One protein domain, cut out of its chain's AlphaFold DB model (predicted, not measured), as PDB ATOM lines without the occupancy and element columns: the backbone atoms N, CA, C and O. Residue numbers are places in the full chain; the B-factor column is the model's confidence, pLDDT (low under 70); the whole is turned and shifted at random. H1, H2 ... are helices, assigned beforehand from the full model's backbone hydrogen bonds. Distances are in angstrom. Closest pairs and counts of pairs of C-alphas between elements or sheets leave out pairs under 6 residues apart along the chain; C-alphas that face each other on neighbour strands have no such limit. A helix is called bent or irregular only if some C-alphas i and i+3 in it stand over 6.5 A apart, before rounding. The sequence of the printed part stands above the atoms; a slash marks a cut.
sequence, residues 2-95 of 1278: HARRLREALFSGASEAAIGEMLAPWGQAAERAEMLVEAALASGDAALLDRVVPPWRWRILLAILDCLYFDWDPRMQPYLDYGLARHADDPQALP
ATOM      1  N   HIS A   2     -63.551  32.784  14.504       69.38
ATOM      2  CA  HIS A   2     -62.406  32.605  13.603       69.38
ATOM      3  C   HIS A   2     -61.077  33.196  14.119       69.38
ATOM      4  O   HIS A   2     -60.099  32.459  14.177       69.38
ATOM      5  N   ALA A   3     -61.052  34.440  14.623       68.88
ATOM      6  CA  ALA A   3     -59.845  35.042  15.219       68.88
ATOM      7  C   ALA A   3     -59.305  34.254  16.432       68.88
ATOM      8  O   ALA A   3     -58.099  34.119  16.618       68.88
ATOM      9  N   ARG A   4     -60.198  33.649  17.230       78.50
ATOM     10  CA  ARG A   4     -59.819  32.794  18.367       78.50
ATOM     11  C   ARG A   4     -59.149  31.492  17.916       78.50
ATOM     12  O   ARG A   4     -58.121  31.130  18.474       78.50
ATOM     13  N   ARG A   5     -59.696  30.820  16.895       79.88
ATOM     14  CA  ARG A   5     -59.081  29.614  16.313       79.88
ATOM     15  C   ARG A   5     -57.734  29.933  15.665       79.88
ATOM     16  O   ARG A   5     -56.783  29.184  15.849       79.88
ATOM     17  N   LEU A   6     -57.649  31.055  14.947       82.81
ATOM     18  CA  LEU A   6     -56.404  31.522  14.338       82.81
ATOM     19  C   LEU A   6     -55.341  31.819  15.403       82.81
ATOM     20  O   LEU A   6     -54.214  31.360  15.273       82.81
ATOM     21  N   ARG A   7     -55.710  32.499  16.494       83.25
ATOM     22  CA  ARG A   7     -54.834  32.714  17.653       83.25
ATOM     23  C   ARG A   7     -54.322  31.392  18.228       83.25
ATOM     24  O   ARG A   7     -53.124  31.254  18.446       83.25
ATOM     25  N   GLU A   8     -55.214  30.437  18.488       83.12
ATOM     26  CA  GLU A   8     -54.836  29.127  19.034       83.12
ATOM     27  C   GLU A   8     -53.830  28.415  18.112       83.12
ATOM     28  O   GLU A   8     -52.803  27.955  18.600       83.12
ATOM     29  N   ALA A   9     -54.051  28.428  16.792       82.94
ATOM     30  CA  ALA A   9     -53.143  27.827  15.814       82.94
ATOM     31  C   ALA A   9     -51.790  28.557  15.682       82.94
ATOM     32  O   ALA A   9     -50.743  27.912  15.601       82.94
ATOM     33  N   LEU A  10     -51.785  29.896  15.685       84.12
ATOM     34  CA  LEU A  10     -50.562  30.702  15.572       84.12
ATOM     35  C   LEU A  10     -49.601  30.437  16.737       84.12
ATOM     36  O   LEU A  10     -48.406  30.243  16.522       84.12
ATOM     37  N   PHE A  11     -50.122  30.399  17.964       84.06
ATOM     38  CA  PHE A  11     -49.303  30.297  19.175       84.06
ATOM     39  C   PHE A  11     -49.101  28.859  19.680       84.06
ATOM     40  O   PHE A  11     -48.344  28.658  20.633       84.06
ATOM     41  N   SER A  12     -49.725  27.857  19.044       82.06
ATOM     42  CA  SER A  12     -49.480  26.429  19.303       82.06
ATOM     43  C   SER A  12     -48.343  25.831  18.465       82.06
ATOM     44  O   SER A  12     -48.078  24.638  18.585       82.06
ATOM     45  N   GLY A  13     -47.701  26.618  17.592       75.56
ATOM     46  CA  GLY A  13     -46.649  26.141  16.688       75.56
ATOM     47  C   GLY A  13     -47.171  25.390  15.458       75.56
ATOM     48  O   GLY A  13     -46.490  24.495  14.957       75.56
ATOM     49  N   ALA A  14     -48.381  25.708  14.979       81.56
ATOM     50  CA  ALA A  14     -48.919  25.105  13.759       81.56
ATOM     51  C   ALA A  14     -48.020  25.378  12.535       81.56
ATOM     52  O   ALA A  14     -47.326  26.396  12.459       81.56
ATOM     53  N   SER A  15     -48.036  24.462  11.562       80.62
ATOM     54  CA  SER A  15     -47.230  24.585  10.344       80.62
ATOM     55  C   SER A  15     -47.693  25.748   9.459       80.62
ATOM     56  O   SER A  15     -48.841  26.193   9.524       80.62
ATOM     57  N   GLU A  16     -46.803  26.219   8.581       81.44
ATOM     58  CA  GLU A  16     -47.092  27.314   7.646       81.44
ATOM     59  C   GLU A  16     -48.335  27.044   6.783       81.44
ATOM     60  O   GLU A  16     -49.142  27.953   6.580       81.44
ATOM     61  N   ALA A  17     -48.516  25.794   6.341       81.00
ATOM     62  CA  ALA A  17     -49.660  25.363   5.541       81.00
ATOM     63  C   ALA A  17     -50.984  25.461   6.315       81.00
ATOM     64  O   ALA A  17     -51.963  25.971   5.780       81.00
ATOM     65  N   ALA A  18     -50.999  25.053   7.589       82.50
ATOM     66  CA  ALA A  18     -52.201  25.103   8.420       82.50
ATOM     67  C   ALA A  18     -52.655  26.550   8.677       82.50
ATOM     68  O   ALA A  18     -53.837  26.865   8.568       82.50
ATOM     69  N   ILE A  19     -51.708  27.452   8.957       82.31
ATOM     70  CA  ILE A  19     -52.003  28.883   9.129       82.31
ATOM     71  C   ILE A  19     -52.496  29.489   7.803       82.31
ATOM     72  O   ILE A  19     -53.462  30.255   7.791       82.31
ATOM     73  N   GLY A  20     -51.874  29.113   6.681       80.81
ATOM     74  CA  GLY A  20     -52.268  29.556   5.343       80.81
ATOM     75  C   GLY A  20     -53.691  29.139   4.956       80.81
ATOM     76  O   GLY A  20     -54.455  29.974   4.477       80.81
ATOM     77  N   GLU A  21     -54.074  27.884   5.211       83.19
ATOM     78  CA  GLU A  21     -55.437  27.387   4.970       83.19
ATOM     79  C   GLU A  21     -56.470  28.116   5.824       83.19
ATOM     80  O   GLU A  21     -57.530  28.496   5.328       83.19
ATOM     81  N   MET A  22     -56.150  28.366   7.095       81.69
ATOM     82  CA  MET A  22     -57.051  29.102   7.975       81.69
ATOM     83  C   MET A  22     -57.282  30.523   7.481       81.69
ATOM     84  O   MET A  22     -58.395  31.007   7.629       81.69
ATOM     85  N   LEU A  23     -56.272  31.160   6.877       79.38
ATOM     86  CA  LEU A  23     -56.357  32.515   6.332       79.38
ATOM     87  C   LEU A  23     -56.984  32.605   4.932       79.38
ATOM     88  O   LEU A  23     -57.344  33.701   4.495       79.38
ATOM     89  N   ALA A  24     -57.124  31.479   4.228       79.75
ATOM     90  CA  ALA A  24     -57.656  31.419   2.869       79.75
ATOM     91  C   ALA A  24     -59.056  32.049   2.679       79.75
ATOM     92  O   ALA A  24     -59.257  32.670   1.632       79.75
ATOM     93  N   PRO A  25     -60.008  31.960   3.637       78.62
ATOM     94  CA  PRO A  25     -61.343  32.545   3.490       78.62
ATOM     95  C   PRO A  25     -61.357  34.073   3.380       78.62
ATOM     96  O   PRO A  25     -62.278  34.628   2.786       78.62
ATOM     97  N   TRP A  26     -60.354  34.759   3.935       78.44
ATOM     98  CA  TRP A  26     -60.230  36.213   3.818       78.44
ATOM     99  C   TRP A  26     -59.471  36.514   2.531       78.44
ATOM    100  O   TRP A  26     -58.290  36.202   2.401       78.44
ATOM    101  N   GLY A  27     -60.171  37.003   1.511       61.09
ATOM    102  CA  GLY A  27     -59.632  37.107   0.153       61.09
ATOM    103  C   GLY A  27     -58.654  38.268  -0.018       61.09
ATOM    104  O   GLY A  27     -57.698  38.159  -0.789       61.09
ATOM    105  N   GLN A  28     -58.867  39.368   0.707       75.25
ATOM    106  CA  GLN A  28     -58.053  40.572   0.575       75.25
ATOM    107  C   GLN A  28     -56.882  40.575   1.564       75.25
ATOM    108  O   GLN A  28     -57.011  40.165   2.716       75.25
ATOM    109  N   ALA A  29     -55.722  41.073   1.127       74.31
ATOM    110  CA  ALA A  29     -54.521  41.136   1.963       74.31
ATOM    111  C   ALA A  29     -54.728  41.972   3.242       74.31
ATOM    112  O   ALA A  29     -54.199  41.606   4.288       74.31
ATOM    113  N   ALA A  30     -55.535  43.036   3.166       73.31
ATOM    114  CA  ALA A  30     -55.885  43.882   4.307       73.31
ATOM    115  C   ALA A  30     -56.727  43.131   5.354       73.31
ATOM    116  O   ALA A  30     -56.385  43.150   6.528       73.31
ATOM    117  N   GLU A  31     -57.748  42.380   4.925       80.12
ATOM    118  CA  GLU A  31     -58.588  41.562   5.821       80.12
ATOM    119  C   GLU A  31     -57.762  40.474   6.529       80.12
ATOM    120  O   GLU A  31     -57.949  40.199   7.712       80.12
ATOM    121  N   ARG A  32     -56.794  39.866   5.823       82.12
ATOM    122  CA  ARG A  32     -55.858  38.906   6.434       82.12
ATOM    123  C   ARG A  32     -54.953  39.570   7.467       82.12
ATOM    124  O   ARG A  32     -54.717  38.981   8.518       82.12
ATOM    125  N   ALA A  33     -54.428  40.755   7.160       81.25
ATOM    126  CA  ALA A  33     -53.577  41.515   8.070       81.25
ATOM    127  C   ALA A  33     -54.346  41.922   9.336       81.25
ATOM    128  O   ALA A  33     -53.856  41.690  10.435       81.25
ATOM    129  N   GLU A  34     -55.580  42.408   9.194       83.62
ATOM    130  CA  GLU A  34     -56.463  42.759  10.310       83.62
ATOM    131  C   GLU A  34     -56.732  41.552  11.222       83.62
ATOM    132  O   GLU A  34     -56.536  41.634  12.433       83.62
ATOM    133  N   MET A  35     -57.056  40.385  10.654       83.81
ATOM    134  CA  MET A  35     -57.254  39.156  11.438       83.81
ATOM    135  C   MET A  35     -55.986  38.676  12.153       83.81
ATOM    136  O   MET A  35     -56.067  38.157  13.270       83.81
ATOM    137  N   LEU A  36     -54.812  38.843  11.537       85.56
ATOM    138  CA  LEU A  36     -53.524  38.542  12.167       85.56
ATOM    139  C   LEU A  36     -53.230  39.496  13.333       85.56
ATOM    140  O   LEU A  36     -52.800  39.040  14.395       85.56
ATOM    141  N   VAL A  37     -53.498  40.792  13.154       87.12
ATOM    142  CA  VAL A  37     -53.334  41.826  14.183       87.12
ATOM    143  C   VAL A  37     -54.295  41.581  15.345       87.12
ATOM    144  O   VAL A  37     -53.856  41.555  16.492       87.12
ATOM    145  N   GLU A  38     -55.576  41.308  15.085       86.12
ATOM    146  CA  GLU A  38     -56.555  40.984  16.131       86.12
ATOM    147  C   GLU A  38     -56.171  39.726  16.922       86.12
ATOM    148  O   GLU A  38     -56.247  39.709  18.154       86.12
ATOM    149  N   ALA A  39     -55.734  38.665  16.233       84.06
ATOM    150  CA  ALA A  39     -55.312  37.425  16.877       84.06
ATOM    151  C   ALA A  39     -54.070  37.627  17.761       84.06
ATOM    152  O   ALA A  39     -53.991  37.036  18.845       84.06
ATOM    153  N   ALA A  40     -53.129  38.467  17.316       84.69
ATOM    154  CA  ALA A  40     -51.940  38.830  18.074       84.69
ATOM    155  C   ALA A  40     -52.277  39.727  19.270       84.69
ATOM    156  O   ALA A  40     -51.910  39.383  20.386       84.69
ATOM    157  N   LEU A  41     -53.046  40.804  19.090       84.62
ATOM    158  CA  LEU A  41     -53.435  41.705  20.180       84.62
ATOM    159  C   LEU A  41     -54.258  41.006  21.263       84.62
ATOM    160  O   LEU A  41     -54.116  41.307  22.447       84.62
ATOM    161  N   ALA A  42     -55.091  40.034  20.886       82.00
ATOM    162  CA  ALA A  42     -55.833  39.235  21.851       82.00
ATOM    163  C   ALA A  42     -54.913  38.401  22.766       82.00
ATOM    164  O   ALA A  42     -55.351  38.009  23.853       82.00
ATOM    165  N   SER A  43     -53.674  38.093  22.349       76.25
ATOM    166  CA  SER A  43     -52.699  37.361  23.172       76.25
ATOM    167  C   SER A  43     -52.211  38.183  24.367       76.25
ATOM    168  O   SER A  43     -51.957  37.600  25.418       76.25
ATOM    169  N   GLY A  44     -52.147  39.510  24.214       74.69
ATOM    170  CA  GLY A  44     -51.726  40.464  25.241       74.69
ATOM    171  C   GLY A  44     -50.224  40.478  25.540       74.69
ATOM    172  O   GLY A  44     -49.803  41.261  26.385       74.69
ATOM    173  N   ASP A  45     -49.423  39.641  24.873       83.44
ATOM    174  CA  ASP A  45     -47.978  39.534  25.099       83.44
ATOM    175  C   ASP A  45     -47.231  39.337  23.770       83.44
ATOM    176  O   ASP A  45     -47.431  38.343  23.058       83.44
ATOM    177  N   ALA A  46     -46.359  40.295  23.443       86.56
ATOM    178  CA  ALA A  46     -45.552  40.291  22.228       86.56
ATOM    179  C   ALA A  46     -44.495  39.172  22.220       86.56
ATOM    180  O   ALA A  46     -44.179  38.658  21.147       86.56
ATOM    181  N   ALA A  47     -44.016  38.715  23.386       86.25
ATOM    182  CA  ALA A  47     -43.037  37.627  23.481       86.25
ATOM    183  C   ALA A  47     -43.589  36.289  22.954       86.25
ATOM    184  O   ALA A  47     -42.840  35.419  22.509       86.25
ATOM    185  N   LEU A  48     -44.917  36.123  22.919       86.06
ATOM    186  CA  LEU A  48     -45.547  34.932  22.343       86.06
ATOM    187  C   LEU A  48     -45.284  34.783  20.839       86.06
ATOM    188  O   LEU A  48     -45.409  33.671  20.321       86.06
ATOM    189  N   LEU A  49     -44.866  35.846  20.138       87.44
ATOM    190  CA  LEU A  49     -44.436  35.760  18.742       87.44
ATOM    191  C   LEU A  49     -43.271  34.782  18.538       87.44
ATOM    192  O   LEU A  49     -43.168  34.190  17.462       87.44
ATOM    193  N   ASP A  50     -42.464  34.507  19.567       86.19
ATOM    194  CA  ASP A  50     -41.408  33.493  19.494       86.19
ATOM    195  C   ASP A  50     -41.931  32.067  19.291       86.19
ATOM    196  O   ASP A  50     -41.200  31.210  18.786       86.19
ATOM    197  N   ARG A  51     -43.207  31.815  19.609       86.12
ATOM    198  CA  ARG A  51     -43.884  30.530  19.370       86.12
ATOM    199  C   ARG A  51     -44.465  30.405  17.962       86.12
ATOM    200  O   ARG A  51     -44.842  29.308  17.559       86.12
ATOM    201  N   VAL A  52     -44.528  31.506  17.213       86.81
ATOM    202  CA  VAL A  52     -45.021  31.527  15.833       86.81
ATOM    203  C   VAL A  52     -43.877  31.190  14.880       86.81
ATOM    204  O   VAL A  52     -42.756  31.690  15.032       86.81
ATOM    205  N   VAL A  53     -44.152  30.367  13.866       84.31
ATOM    206  CA  VAL A  53     -43.167  30.016  12.833       84.31
ATOM    207  C   VAL A  53     -42.660  31.266  12.080       84.31
ATOM    208  O   VAL A  53     -43.451  32.182  11.828       84.31
ATOM    209  N   PRO A  54     -41.366  31.339  11.701       83.50
ATOM    210  CA  PRO A  54     -40.730  32.597  11.286       83.50
ATOM    211  C   PRO A  54     -41.420  33.378  10.150       83.50
ATOM    212  O   PRO A  54     -41.580  34.589  10.303       83.50
ATOM    213  N   PRO A  55     -41.900  32.760   9.049       83.56
ATOM    214  CA  PRO A  55     -42.553  33.514   7.973       83.56
ATOM    215  C   PRO A  55     -43.809  34.260   8.442       83.56
ATOM    216  O   PRO A  55     -44.036  35.408   8.062       83.56
ATOM    217  N   TRP A  56     -44.612  33.633   9.306       86.56
ATOM    218  CA  TRP A  56     -45.829  34.237   9.849       86.56
ATOM    219  C   TRP A  56     -45.537  35.212  10.983       86.56
ATOM    220  O   TRP A  56     -46.192  36.247  11.057       86.56
ATOM    221  N   ARG A  57     -44.513  34.945  11.799       89.31
ATOM    222  CA  ARG A  57     -44.040  35.869  12.839       89.31
ATOM    223  C   ARG A  57     -43.750  37.253  12.269       89.31
ATOM    224  O   ARG A  57     -44.251  38.250  12.779       89.31
ATOM    225  N   TRP A  58     -42.980  37.305  11.184       90.88
ATOM    226  CA  TRP A  58     -42.583  38.565  10.560       90.88
ATOM    227  C   TRP A  58     -43.731  39.262   9.839       90.88
ATOM    228  O   TRP A  58     -43.815  40.483   9.881       90.88
ATOM    229  N   ARG A  59     -44.658  38.502   9.245       89.19
ATOM    230  CA  ARG A  59     -45.879  39.063   8.646       89.19
ATOM    231  C   ARG A  59     -46.818  39.661   9.689       89.19
ATOM    232  O   ARG A  59     -47.385  40.715   9.434       89.19
ATOM    233  N   ILE A  60     -46.956  39.016  10.847       89.31
ATOM    234  CA  ILE A  60     -47.731  39.548  11.975       89.31
ATOM    235  C   ILE A  60     -47.078  40.823  12.494       89.31
ATOM    236  O   ILE A  60     -47.760  41.829  12.635       89.31
ATOM    237  N   LEU A  61     -45.761  40.800  12.728       91.31
ATOM    238  CA  LEU A  61     -45.041  41.977  13.204       91.31
ATOM    239  C   LEU A  61     -45.181  43.156  12.229       91.31
ATOM    240  O   LEU A  61     -45.525  44.245  12.665       91.31
ATOM    241  N   LEU A  62     -45.006  42.936  10.922       90.50
ATOM    242  CA  LEU A  62     -45.218  43.967   9.896       90.50
ATOM    243  C   LEU A  62     -46.638  44.533   9.915       90.50
ATOM    244  O   LEU A  62     -46.798  45.743   9.976       90.50
ATOM    245  N   ALA A  63     -47.655  43.668   9.931       89.25
ATOM    246  CA  ALA A  63     -49.046  44.107   9.974       89.25
ATOM    247  C   ALA A  63     -49.357  44.925  11.240       89.25
ATOM    248  O   ALA A  63     -50.072  45.919  11.168       89.25
ATOM    249  N   ILE A  64     -48.798  44.541  12.396       90.56
ATOM    250  CA  ILE A  64     -48.955  45.297  13.645       90.56
ATOM    251  C   ILE A  64     -48.262  46.657  13.554       90.56
ATOM    252  O   ILE A  64     -48.836  47.638  14.009       90.56
ATOM    253  N   LEU A  65     -47.060  46.734  12.977       90.88
ATOM    254  CA  LEU A  65     -46.342  48.002  12.818       90.88
ATOM    255  C   LEU A  65     -47.050  48.942  11.833       90.88
ATOM    256  O   LEU A  65     -47.208  50.122  12.136       90.88
ATOM    257  N   ASP A  66     -47.554  48.420  10.715       86.62
ATOM    258  CA  ASP A  66     -48.347  49.194   9.755       86.62
ATOM    259  C   ASP A  66     -49.612  49.769  10.417       86.62
ATOM    260  O   ASP A  66     -49.916  50.956  10.261       86.62
ATOM    261  N   CYS A  67     -50.319  48.957  11.214       86.56
ATOM    262  CA  CYS A  67     -51.459  49.425  12.000       86.56
ATOM    263  C   CYS A  67     -51.032  50.414  13.093       86.56
ATOM    264  O   CYS A  67     -51.692  51.433  13.276       86.56
ATOM    265  N   LEU A  68     -49.908  50.187  13.783       89.44
ATOM    266  CA  LEU A  68     -49.386  51.099  14.803       89.44
ATOM    267  C   LEU A  68     -49.136  52.485  14.213       89.44
ATOM    268  O   LEU A  68     -49.514  53.467  14.840       89.44
ATOM    269  N   TYR A  69     -48.553  52.584  13.015       89.31
ATOM    270  CA  TYR A  69     -48.235  53.867  12.374       89.31
ATOM    271  C   TYR A  69     -49.451  54.577  11.765       89.31
ATOM    272  O   TYR A  69     -49.386  55.783  11.503       89.31
ATOM    273  N   PHE A  70     -50.564  53.866  11.581       84.19
ATOM    274  CA  PHE A  70     -51.810  54.414  11.048       84.19
ATOM    275  C   PHE A  70     -52.840  54.756  12.143       84.19
ATOM    276  O   PHE A  70     -53.400  55.858  12.141       84.19
ATOM    277  N   ASP A  71     -53.055  53.842  13.093       84.75
ATOM    278  CA  ASP A  71     -54.104  53.909  14.118       84.75
ATOM    279  C   ASP A  71     -53.621  54.430  15.477       84.75
ATOM    280  O   ASP A  71     -54.447  54.828  16.301       84.75
ATOM    281  N   TRP A  72     -52.306  54.466  15.717       90.00
ATOM    282  CA  TRP A  72     -51.697  54.942  16.970       90.00
ATOM    283  C   TRP A  72     -52.333  54.297  18.210       90.00
ATOM    284  O   TRP A  72     -52.728  54.979  19.161       90.00
ATOM    285  N   ASP A  73     -52.477  52.969  18.174       88.81
ATOM    286  CA  ASP A  73     -52.984  52.176  19.291       88.81
ATOM    287  C   ASP A  73     -51.833  51.801  20.248       88.81
ATOM    288  O   ASP A  73     -50.955  51.018  19.869       88.81
ATOM    289  N   PRO A  74     -51.831  52.287  21.506       88.06
ATOM    290  CA  PRO A  74     -50.770  51.986  22.469       88.06
ATOM    291  C   PRO A  74     -50.598  50.491  22.753       88.06
ATOM    292  O   PRO A  74     -49.517  50.058  23.145       88.06
ATOM    293  N   ARG A  75     -51.632  49.666  22.519       89.31
ATOM    294  CA  ARG A  75     -51.553  48.204  22.685       89.31
ATOM    295  C   ARG A  75     -50.563  47.551  21.720       89.31
ATOM    296  O   ARG A  75     -50.108  46.442  21.984       89.31
ATOM    297  N   MET A  76     -50.240  48.215  20.610       90.31
ATOM    298  CA  MET A  76     -49.299  47.726  19.603       90.31
ATOM    299  C   MET A  76     -47.841  48.114  19.915       90.31
ATOM    300  O   MET A  76     -46.927  47.500  19.365       90.31
ATOM    301  N   GLN A  77     -47.603  49.061  20.833       89.50
ATOM    302  CA  GLN A  77     -46.258  49.523  21.201       89.50
ATOM    303  C   GLN A  77     -45.307  48.393  21.650       89.50
ATOM    304  O   GLN A  77     -44.182  48.346  21.146       89.50
ATOM    305  N   PRO A  78     -45.731  47.418  22.484       91.50
ATOM    306  CA  PRO A  78     -44.853  46.321  22.897       91.50
ATOM    307  C   PRO A  78     -44.324  45.466  21.735       91.50
ATOM    308  O   PRO A  78     -43.302  44.799  21.874       91.50
ATOM    309  N   TYR A  79     -45.000  45.464  20.581       91.88
ATOM    310  CA  TYR A  79     -44.562  44.719  19.399       91.88
ATOM    311  C   TYR A  79     -43.467  45.463  18.625       91.88
ATOM    312  O   TYR A  79     -42.560  44.816  18.101       91.88
ATOM    313  N   LEU A  80     -43.496  46.802  18.606       90.88
ATOM    314  CA  LEU A  80     -42.368  47.612  18.136       90.88
ATOM    315  C   LEU A  80     -41.145  47.387  19.026       90.88
ATOM    316  O   LEU A  80     -40.066  47.095  18.512       90.88
ATOM    317  N   ASP A  81     -41.334  47.414  20.346       90.75
ATOM    318  CA  ASP A  81     -40.261  47.148  21.306       90.75
ATOM    319  C   ASP A  81     -39.694  45.726  21.138       90.75
ATOM    320  O   ASP A  81     -38.476  45.552  21.096       90.75
ATOM    321  N   TYR A  82     -40.556  44.717  20.941       91.44
ATOM    322  CA  TYR A  82     -40.147  43.342  20.627       91.44
ATOM    323  C   TYR A  82     -39.303  43.271  19.348       91.44
ATOM    324  O   TYR A  82     -38.235  42.657  19.345       91.44
ATOM    325  N   GLY A  83     -39.743  43.912  18.261       89.88
ATOM    326  CA  GLY A  83     -38.998  43.926  17.003       89.88
ATOM    327  C   GLY A  83     -37.640  44.621  17.127       89.88
ATOM    328  O   GLY A  83     -36.643  44.124  16.600       89.88
ATOM    329  N   LEU A  84     -37.575  45.732  17.868       90.06
ATOM    330  CA  LEU A  84     -36.339  46.469  18.139       90.06
ATOM    331  C   LEU A  84     -35.368  45.683  19.025       90.06
ATOM    332  O   LEU A  84     -34.173  45.664  18.731       90.06
ATOM    333  N   ALA A  85     -35.865  45.012  20.066       89.69
ATOM    334  CA  ALA A  85     -35.064  44.124  20.904       89.69
ATOM    335  C   ALA A  85     -34.505  42.960  20.076       89.69
ATOM    336  O   ALA A  85     -33.302  42.706  20.082       89.69
ATOM    337  N   ARG A  86     -35.349  42.328  19.250       87.31
ATOM    338  CA  ARG A  86     -34.931  41.227  18.377       87.31
ATOM    339  C   ARG A  86     -33.899  41.659  17.337       87.31
ATOM    340  O   ARG A  86     -32.995  40.886  17.034       87.31
ATOM    341  N   HIS A  87     -34.016  42.880  16.816       86.00
ATOM    342  CA  HIS A  87     -33.004  43.456  15.938       86.00
ATOM    343  C   HIS A  87     -31.675  43.649  16.667       86.00
ATOM    344  O   HIS A  87     -30.630  43.394  16.083       86.00
ATOM    345  N   ALA A  88     -31.694  44.127  17.913       84.75
ATOM    346  CA  ALA A  88     -30.474  44.314  18.694       84.75
ATOM    347  C   ALA A  88     -29.765  42.977  18.981       84.75
ATOM    348  O   ALA A  88     -28.538  42.927  18.921       84.75
ATOM    349  N   ASP A  89     -30.531  41.910  19.228       84.44
ATOM    350  CA  ASP A  89     -29.999  40.575  19.516       84.44
ATOM    351  C   ASP A  89     -29.463  39.851  18.265       84.44
ATOM    352  O   ASP A  89     -28.395  39.242  18.315       84.44
ATOM    353  N   ASP A  90     -30.204  39.881  17.149       81.56
ATOM    354  CA  ASP A  90     -29.828  39.232  15.881       81.56
ATOM    355  C   ASP A  90     -30.380  40.003  14.656       81.56
ATOM    356  O   ASP A  90     -31.460  39.689  14.134       81.56
ATOM    357  N   PRO A  91     -29.640  41.013  14.154       75.12
ATOM    358  CA  PRO A  91     -30.070  41.851  13.032       75.12
ATOM    359  C   PRO A  91     -30.331  41.079  11.731       75.12
ATOM    360  O   PRO A  91     -31.154  41.496  10.908       75.12
ATOM    361  N   GLN A  92     -29.617  39.966  11.511       75.19
ATOM    362  CA  GLN A  92     -29.697  39.191  10.268       75.19
ATOM    363  C   GLN A  92     -30.912  38.259  10.236       75.19
ATOM    364  O   GLN A  92     -31.375  37.909   9.149       75.19
ATOM    365  N   ALA A  93     -31.480  37.911  11.396       77.50
ATOM    366  CA  ALA A  93     -32.694  37.102  11.481       77.50
ATOM    367  C   ALA A  93     -33.965  37.837  11.018       77.50
ATOM    368  O   ALA A  93     -34.966  37.190  10.690       77.50
ATOM    369  N   LEU A  94     -33.949  39.174  10.984       84.75
ATOM    370  CA  LEU A  94     -35.100  39.976  10.579       84.75
ATOM    371  C   LEU A  94     -35.130  40.193   9.061       84.75
ATOM    372  O   LEU A  94     -34.149  40.686   8.503       84.75
ATOM    373  N   PRO A  95     -36.255  39.920   8.376       86.56
ATOM    374  CA  PRO A  95     -36.424  40.267   6.970       86.56
ATOM    375  C   PRO A  95     -36.261  41.768   6.715       86.56
ATOM    376  O   PRO A  95     -36.646  42.591   7.545       86.56
TER     377      PRO A  95
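What this domain is: This is residues 2 to 95 of the 1278 residues of the protein "Superfamily II DNA/RNA helicase, SNF2 family" of Cupriavidus basilensis (UniProt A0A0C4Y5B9). A helical hairpin, H1 and H2, stands at one end of the body, and H5 and H6 make a V at the other; H3 crosses H5 at nearly a right angle between them, and short H4 bridges H1 and H6. The printed part has 94 residues with six named helices, H1 to H6 in chain order, and no named strand. The class is all helix, the helix packing mostly crossed. The whole is compact, with a radius of gyration of the C-alphas of 12.6 A and spans of 35 by 28 by 21 A.

Where its parts are: Find C-alpha 2 at (-62.406, 32.605, 13.603), where H1, residues 2 to 11, begins; it runs 14.4 A. Next come H2, residues 16 to 23, and H3, residues 29 to 41, 18.3 A long. After H4, residues 46 to 51, look for C-alpha 54 at (-40.730, 32.597, 11.286): H5, residues 54 to 71, runs 25.3 A from there. H6, residues 74 to 89, 23.9 A long, ends at C-alpha 89, (-29.999, 40.575, 19.516); it is only just irregular, with C-alphas 75 and 78 7.0 A apart.

How they stand to each other: H1 and H2 form a hairpin and touch, closest at the C-alphas of Leu 6 and Met 22, 6.8 A, at a shallow tilt of 14 degrees, opposite ways. H1 touches residues 35 to 40 of H3, closest at C-alphas 7 and 39, 4.8 A. H3 touches residues 60 to 64 of H5, closest at C-alphas 33 and 63, 5.6 A, about perpendicular at 87 degrees. Residues 61 to 68 of H5 touch H6, closest at C-alphas 68 and 76, 5.9 A, at a steep tilt of 46 degrees. H4 touches H1, closest at C-alphas 51 and 11, 5.4 A, and residues 78 to 82 of H6, closest at C-alphas 46 and 79, 5.3 A. H2 and H6 are apart. In H1, H2, H3 and H5 every O i to N i+4 pair is within hydrogen-bond range; H6 has 9 of 12, and H4 has 0 of 2 but 3 of 3 O i to N i+3 pairs.

The domain as a whole: The C-alphas farthest apart, those of Pro 25 and Ala 88, are 36.4 A apart. The printed part has no cut, and the five links between helices are tight. Look for pLDDT under 70 at residues 2 to 3 and 27; the mean of the printed part is 83.9.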